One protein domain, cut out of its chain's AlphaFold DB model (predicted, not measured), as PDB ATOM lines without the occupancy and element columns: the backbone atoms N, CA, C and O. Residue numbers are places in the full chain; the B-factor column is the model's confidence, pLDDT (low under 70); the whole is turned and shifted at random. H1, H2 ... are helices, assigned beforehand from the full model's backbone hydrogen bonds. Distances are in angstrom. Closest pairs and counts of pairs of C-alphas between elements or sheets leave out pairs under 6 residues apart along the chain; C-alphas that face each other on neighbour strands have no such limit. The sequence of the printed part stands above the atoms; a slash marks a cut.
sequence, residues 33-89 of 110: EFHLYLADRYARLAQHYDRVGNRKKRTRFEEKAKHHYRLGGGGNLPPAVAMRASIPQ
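Overview. This is residues 33 to 89 of the 110 residues of an uncharacterized protein of Candidatus Manganitrophus noduliformans (UniProt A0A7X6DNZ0). Two long helices, H1 and H2, lie side by side as a helical hairpin, and from the end of H2 the rest folds back along one side of it at a distance. There the short helix H3 lies off the hairpin, with residues 78 to 86 standing free. The printed part has 57 residues with three named helices in the order H1, H2, H3 and no named strand; the class is all helix. It is compact, with a radius of gyration of the C-alphas of 11.2 A and spans of 31 by 22 by 16 A.

Arrangement. H1, residues 33 to 51, and H2, residues 55 to 71, form a hairpin with a tight link. They touch at a shallow tilt of 15 degrees, opposite ways; their closest C-alphas, of Ala 39 and Ala 65, are 4.1 A apart. H3, residues 80 to 85, is apart from both. In H1 and H2 every O i to N i+4 pair is within hydrogen-bond range; in H3, 1 of 2.

Along the chain. H1 begins at C-alpha 33 (235.992, 251.352, 201.239) and is 27.8 A long. H2 is 24.4 A long. H3, 9.1 A long, ends at C-alpha 85 (234.300, 249.015, 179.595).

Size, cuts and confidence. The farthest C-alphas, of Val 52 and Gly 73, are 30.7 A apart. The printed part has no cut and no long link. Residues 74 to 89 of the model have pLDDT under 70.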
ATOM      1  N   GLU A  33     235.119 250.597 202.154       70.25
ATOM      2  CA  GLU A  33     235.992 251.352 201.239       70.25
ATOM      3  C   GLU A  33     237.356 250.679 201.036       70.25
ATOM      4  O   GLU A  33     237.923 250.665 199.940       70.25
ATOM      5  N   PHE A  34     237.870 250.042 202.087       71.50
ATOM      6  CA  PHE A  34     239.131 249.321 202.046       71.50
ATOM      7  C   PHE A  34     239.022 248.047 201.198       71.50
ATOM      8  O   PHE A  34     239.940 247.681 200.459       71.50
ATOM      9  N   HIS A  35     237.867 247.384 201.249       77.31
ATOM     10  CA  HIS A  35     237.568 246.263 200.371       77.31
ATOM     11  C   HIS A  35     237.490 246.694 198.895       77.31
ATOM     12  O   HIS A  35     238.009 245.985 198.030       77.31
ATOM     13  N   LEU A  36     236.967 247.883 198.589       78.25
ATOM     14  CA  LEU A  36     237.004 248.431 197.225       78.25
ATOM     15  C   LEU A  36     238.437 248.748 196.763       78.25
ATOM     16  O   LEU A  36     238.807 248.409 195.637       78.25
ATOM     17  N   TYR A  37     239.275 249.309 197.637       78.12
ATOM     18  CA  TYR A  37     240.692 249.546 197.337       78.12
ATOM     19  C   TYR A  37     241.454 248.243 197.030       78.12
ATOM     20  O   TYR A  37     242.203 248.152 196.051       78.12
ATOM     21  N   LEU A  38     241.233 247.197 197.832       78.69
ATOM     22  CA  LEU A  38     241.811 245.875 197.585       78.69
ATOM     23  C   LEU A  38     241.315 245.264 196.272       78.69
ATOM     24  O   LEU A  38     242.100 244.628 195.564       78.69
ATOM     25  N   ALA A  39     240.040 245.462 195.930       80.25
ATOM     26  CA  ALA A  39     239.488 245.001 194.665       80.25
ATOM     27  C   ALA A  39     240.221 245.620 193.462       80.25
ATOM     28  O   ALA A  39     240.638 244.873 192.573       80.25
ATOM     29  N   ASP A  40     240.468 246.939 193.466       80.88
ATOM     30  CA  ASP A  40     241.253 247.615 192.416       80.88
ATOM     31  C   ASP A  40     242.672 247.041 192.321       80.88
ATOM     32  O   ASP A  40     243.150 246.699 191.234       80.88
ATOM     33  N   ARG A  41     243.352 246.862 193.461       84.06
ATOM     34  CA  ARG A  41     244.728 246.352 193.442       84.06
ATOM     35  C   ARG A  41     244.844 244.927 192.932       84.06
ATOM     36  O   ARG A  41     245.731 244.655 192.120       84.06
ATOM     37  N   TYR A  42     243.943 244.036 193.326       83.50
ATOM     38  CA  TYR A  42     243.942 242.682 192.785       83.50
ATOM     39  C   TYR A  42     243.535 242.635 191.305       83.50
ATOM     40  O   TYR A  42     244.077 241.814 190.563       83.50
ATOM     41  N   ALA A  43     242.675 243.546 190.839       79.44
ATOM     42  CA  ALA A  43     242.343 243.656 189.419       79.44
ATOM     43  C   ALA A  43     243.567 244.050 188.570       79.44
ATOM     44  O   ALA A  43     243.821 243.442 187.527       79.44
ATOM     45  N   ARG A  44     244.390 244.999 189.037       80.25
ATOM     46  CA  ARG A  44     245.644 245.371 188.351       80.25
ATOM     47  C   ARG A  44     246.659 244.229 188.324       80.25
ATOM     48  O   ARG A  44     247.323 244.033 187.307       80.25
ATOM     49  N   LEU A  45     246.747 243.440 189.396       79.62
ATOM     50  CA  LEU A  45     247.588 242.239 189.422       79.62
ATOM     51  C   LEU A  45     247.112 241.195 188.413       79.62
ATOM     52  O   LEU A  45     247.923 240.636 187.677       79.62
ATOM     53  N   ALA A  46     245.801 240.972 188.317       79.19
ATOM     54  CA  ALA A  46     245.245 240.066 187.319       79.19
ATOM     55  C   ALA A  46     245.610 240.507 185.890       79.19
ATOM     56  O   ALA A  46     246.050 239.671 185.101       79.19
ATOM     57  N   GLN A  47     245.527 241.807 185.580       79.94
ATOM     58  CA  GLN A  47     245.944 242.357 184.281       79.94
ATOM     59  C   GLN A  47     247.445 242.194 184.019       79.94
ATOM     60  O   GLN A  47     247.851 241.902 182.896       79.94
ATOM     61  N   HIS A  48     248.286 242.364 185.039       79.56
ATOM     62  CA  HIS A  48     249.721 242.143 184.899       79.56
ATOM     63  C   HIS A  48     250.023 240.684 184.526       79.56
ATOM     64  O   HIS A  48     250.733 240.423 183.556       79.56
ATOM     65  N   TYR A  49     249.422 239.723 185.233       75.31
ATOM     66  CA  TYR A  49     249.602 238.303 184.924       75.31
ATOM     67  C   TYR A  49     248.938 237.871 183.611       75.31
ATOM     68  O   TYR A  49     249.398 236.905 183.008       75.31
ATOM     69  N   ASP A  50     247.914 238.588 183.143       75.94
ATOM     70  CA  ASP A  50     247.336 238.412 181.806       75.94
ATOM     71  C   ASP A  50     248.352 238.772 180.711       75.94
ATOM     72  O   ASP A  50     248.609 237.962 179.824       75.94
ATOM     73  N   ARG A  51     249.037 239.920 180.841       74.06
ATOM     74  CA  ARG A  51     250.097 240.351 179.902       74.06
ATOM     75  C   ARG A  51     251.302 239.412 179.882       74.06
ATOM     76  O   ARG A  51     251.936 239.248 178.848       74.06
ATOM     77  N   VAL A  52     251.611 238.791 181.018       78.12
ATOM     78  CA  VAL A  52     252.700 237.806 181.155       78.12
ATOM     79  C   VAL A  52     252.257 236.395 180.714       78.12
ATOM     80  O   VAL A  52     253.074 235.485 180.621       78.12
ATOM     81  N   GLY A  53     250.965 236.181 180.430       82.00
ATOM     82  CA  GLY A  53     250.417 234.888 180.003       82.00
ATOM     83  C   GLY A  53     250.203 233.874 181.136       82.00
ATOM     84  O   GLY A  53     249.885 232.709 180.886       82.00
ATOM     85  N   ASN A  54     250.327 234.283 182.403       77.44
ATOM     86  CA  ASN A  54     250.152 233.398 183.553       77.44
ATOM     87  C   ASN A  54     248.675 233.296 183.970       77.44
ATOM     88  O   ASN A  54     248.218 233.916 184.936       77.44
ATOM     89  N   ARG A  55     247.931 232.452 183.246       78.62
ATOM     90  CA  ARG A  55     246.481 232.267 183.429       78.62
ATOM     91  C   ARG A  55     246.083 231.831 184.841       78.62
ATOM     92  O   ARG A  55     245.109 232.349 185.373       78.62
ATOM     93  N   LYS A  56     246.845 230.934 185.483       76.81
ATOM     94  CA  LYS A  56     246.532 230.451 186.845       76.81
ATOM     95  C   LYS A  56     246.550 231.592 187.865       76.81
ATOM     96  O   LYS A  56     245.647 231.702 188.691       76.81
ATOM     97  N   LYS A  57     247.566 232.456 187.801       73.12
ATOM     98  CA  LYS A  57     247.678 233.607 188.706       73.12
ATOM     99  C   LYS A  57     246.659 234.689 188.382       73.12
ATOM    100  O   LYS A  57     246.040 235.202 189.309       73.12
ATOM    101  N   ARG A  58     246.431 234.970 187.096       82.25
ATOM    102  CA  ARG A  58     245.361 235.868 186.639       82.25
ATOM    103  C   ARG A  58     244.024 235.488 187.273       82.25
ATOM    104  O   ARG A  58     243.442 236.322 187.955       82.25
ATOM    105  N   THR A  59     243.586 234.236 187.121       80.88
ATOM    106  CA  THR A  59     242.308 233.765 187.681       80.88
ATOM    107  C   THR A  59     242.267 233.915 189.198       80.88
ATOM    108  O   THR A  59     241.309 234.460 189.734       80.88
ATOM    109  N   ARG A  60     243.343 233.535 189.897       81.62
ATOM    110  CA  ARG A  60     243.418 233.652 191.359       81.62
ATOM    111  C   ARG A  60     243.262 235.097 191.849       81.62
ATOM    112  O   ARG A  60     242.604 235.343 192.857       81.62
ATOM    113  N   PHE A  61     243.899 236.057 191.180       81.38
ATOM    114  CA  PHE A  61     243.782 237.469 191.551       81.38
ATOM    115  C   PHE A  61     242.446 238.071 191.114       81.38
ATOM    116  O   PHE A  61     241.885 238.884 191.843       81.38
ATOM    117  N   GLU A  62     241.885 237.609 190.000       82.62
ATOM    118  CA  GLU A  62     240.539 237.972 189.560       82.62
ATOM    119  C   GLU A  62     239.470 237.533 190.582       82.62
ATOM    120  O   GLU A  62     238.582 238.309 190.933       82.62
ATOM    121  N   GLU A  63     239.586 236.324 191.131       84.50
ATOM    122  CA  GLU A  63     238.702 235.822 192.190       84.50
ATOM    123  C   GLU A  63     238.826 236.634 193.484       84.50
ATOM    124  O   GLU A  63     237.812 236.987 194.091       84.50
ATOM    125  N   LYS A  64     240.053 236.996 193.880       82.56
ATOM    126  CA  LYS A  64     240.292 237.867 195.042       82.56
ATOM    127  C   LYS A  64     239.716 239.266 194.850       82.56
ATOM    128  O   LYS A  64     239.100 239.793 195.774       82.56
ATOM    129  N   ALA A  65     239.867 239.845 193.660       83.19
ATOM    130  CA  ALA A  65     239.282 241.140 193.332       83.19
ATOM    131  C   ALA A  65     237.752 241.095 193.461       83.19
ATOM    132  O   ALA A  65     237.165 241.927 194.148       83.19
ATOM    133  N   LYS A  66     237.111 240.062 192.895       83.62
ATOM    134  CA  LYS A  66     235.658 239.840 193.004       83.62
ATOM    135  C   LYS A  66     235.201 239.603 194.441       83.62
ATOM    136  O   LYS A  66     234.095 239.990 194.808       83.62
ATOM    137  N   HIS A  67     236.003 238.919 195.250       82.56
ATOM    138  CA  HIS A  67     235.690 238.690 196.657       82.56
ATOM    139  C   HIS A  67     235.674 240.005 197.444       82.56
ATOM    140  O   HIS A  67     234.667 240.319 198.071       82.56
ATOM    141  N   HIS A  68     236.727 240.816 197.332       80.31
ATOM    142  CA  HIS A  68     236.780 242.105 198.018       80.31
ATOM    143  C   HIS A  68     235.767 243.111 197.463       80.31
ATOM    144  O   HIS A  68     235.146 243.827 198.232       80.31
ATOM    145  N   TYR A  69     235.484 243.102 196.163       78.00
ATOM    146  CA  TYR A  69     234.435 243.954 195.599       78.00
ATOM    147  C   TYR A  69     233.050 243.659 196.198       78.00
ATOM    148  O   TYR A  69     232.307 244.579 196.533       78.00
ATOM    149  N   ARG A  70     232.725 242.374 196.404       80.50
ATOM    150  CA  ARG A  70     231.474 241.954 197.057       80.50
ATOM    151  C   ARG A  70     231.415 242.380 198.522       80.50
ATOM    152  O   ARG A  70     230.377 242.858 198.961       80.50
ATOM    153  N   LEU A  71     232.524 242.248 199.252       78.00
ATOM    154  CA  LEU A  71     232.618 242.686 200.650       78.00
ATOM    155  C   LEU A  71     232.561 244.215 200.802       78.00
ATOM    156  O   LEU A  71     232.061 244.708 201.803       78.00
ATOM    157  N   GLY A  72     233.021 244.967 199.800       73.19
ATOM    158  CA  GLY A  72     232.944 246.430 199.766       73.19
ATOM    159  C   GLY A  72     231.582 246.998 199.349       73.19
ATOM    160  O   GLY A  72     231.487 248.197 199.115       73.19
ATOM    161  N   GLY A  73     230.543 246.164 199.208       71.19
ATOM    162  CA  GLY A  73     229.192 246.609 198.839       71.19
ATOM    163  C   GLY A  73     228.926 246.719 197.332       71.19
ATOM    164  O   GLY A  73     227.886 247.238 196.931       71.19
ATOM    165  N   GLY A  74     229.815 246.198 196.476       60.78
ATOM    166  CA  GLY A  74     229.678 246.168 195.013       60.78
ATOM    167  C   GLY A  74     228.626 245.175 194.488       60.78
ATOM    168  O   GLY A  74     228.903 244.374 193.599       60.78
ATOM    169  N   GLY A  75     227.424 245.177 195.067       49.03
ATOM    170  CA  GLY A  75     226.327 244.256 194.742       49.03
ATOM    171  C   GLY A  75     225.642 244.509 193.396       49.03
ATOM    172  O   GLY A  75     224.832 243.691 192.975       49.03
ATOM    173  N   ASN A  76     225.971 245.594 192.693       47.53
ATOM    174  CA  ASN A  76     225.413 245.878 191.377       47.53
ATOM    175  C   ASN A  76     226.509 245.700 190.324       47.53
ATOM    176  O   ASN A  76     227.190 246.653 189.957       47.53
ATOM    177  N   LEU A  77     226.736 244.461 189.878       48.41
ATOM    178  CA  LEU A  77     227.495 244.244 188.648       48.41
ATOM    179  C   LEU A  77     226.680 244.869 187.506       48.41
ATOM    180  O   LEU A  77     225.632 244.311 187.174       48.41
ATOM    181  N   PRO A  78     227.139 245.930 186.814       48.09
ATOM    182  CA  PRO A  78     226.706 246.064 185.442       48.09
ATOM    183  C   PRO A  78     227.245 244.825 184.693       48.09
ATOM    184  O   PRO A  78     228.324 244.315 185.035       48.09
ATOM    185  N   PRO A  79     226.475 244.271 183.742       41.47
ATOM    186  CA  PRO A  79     226.727 242.965 183.125       41.47
ATOM    187  C   PRO A  79     228.174 242.866 182.641       41.47
ATOM    188  O   PRO A  79     228.753 243.884 182.291       41.47
ATOM    189  N   ALA A  80     228.766 241.665 182.597       47.44
ATOM    190  CA  ALA A  80     230.204 241.410 182.374       47.44
ATOM    191  C   ALA A  80     230.898 242.235 181.255       47.44
ATOM    192  O   ALA A  80     232.114 242.426 181.282       47.44
ATOM    193  N   VAL A  81     230.130 242.766 180.301       42.47
ATOM    194  CA  VAL A  81     230.524 243.762 179.292       42.47
ATOM    195  C   VAL A  81     230.994 245.100 179.901       42.47
ATOM    196  O   VAL A  81     231.997 245.654 179.461       42.47
ATOM    197  N   ALA A  82     230.349 245.605 180.951       46.06
ATOM    198  CA  ALA A  82     230.705 246.853 181.623       46.06
ATOM    199  C   ALA A  82     231.997 246.749 182.450       46.06
ATOM    200  O   ALA A  82     232.755 247.712 182.526       46.06
ATOM    201  N   MET A  83     232.330 245.563 182.975       45.25
ATOM    202  CA  MET A  83     233.653 245.338 183.572       45.25
ATOM    203  C   MET A  83     234.787 245.364 182.538       45.25
ATOM    204  O   MET A  83     235.916 245.672 182.900       45.25
ATOM    205  N   ARG A  84     234.510 245.107 181.250       46.28
ATOM    206  CA  ARG A  84     235.467 245.397 180.167       46.28
ATOM    207  C   ARG A  84     235.513 246.883 179.810       46.28
ATOM    208  O   ARG A  84     236.573 247.351 179.416       46.28
ATOM    209  N   ALA A  85     234.398 247.599 179.943       44.53
ATOM    210  CA  ALA A  85     234.300 249.015 179.595       44.53
ATOM    211  C   ALA A  85     235.011 249.939 180.603       44.53
ATOM    212  O   ALA A  85     235.604 250.931 180.196       44.53
ATOM    213  N   SER A  86     235.014 249.598 181.898       43.81
ATOM    214  CA  SER A  86     235.708 250.386 182.936       43.81
ATOM    215  C   SER A  86     237.208 250.113 183.034       43.81
ATOM    216  O   SER A  86     237.903 250.774 183.804       43.81
ATOM    217  N   ILE A  87     237.726 249.131 182.294       53.22
ATOM    218  CA  ILE A  87     239.167 248.949 182.157       53.22
ATOM    219  C   ILE A  87     239.595 249.905 181.043       53.22
ATOM    220  O   ILE A  87     239.285 249.613 179.885       53.22
ATOM    221  N   PRO A  88     240.280 251.028 181.339       45.44
ATOM    222  CA  PRO A  88     240.857 251.842 180.283       45.44
ATOM    223  C   PRO A  88     241.773 250.933 179.472       45.44
ATOM    224  O   PRO A  88     242.770 250.410 179.982       45.44
ATOM    225  N   GLN A  89     241.386 250.677 178.223       54.00
ATOM    226  CA  GLN A  89     242.255 249.980 177.294       54.00
ATOM    227  C   GLN A  89     243.516 250.841 177.178       54.00
ATOM    228  O   GLN A  89     243.394 252.047 176.938       54.00
TER     229      GLN A  89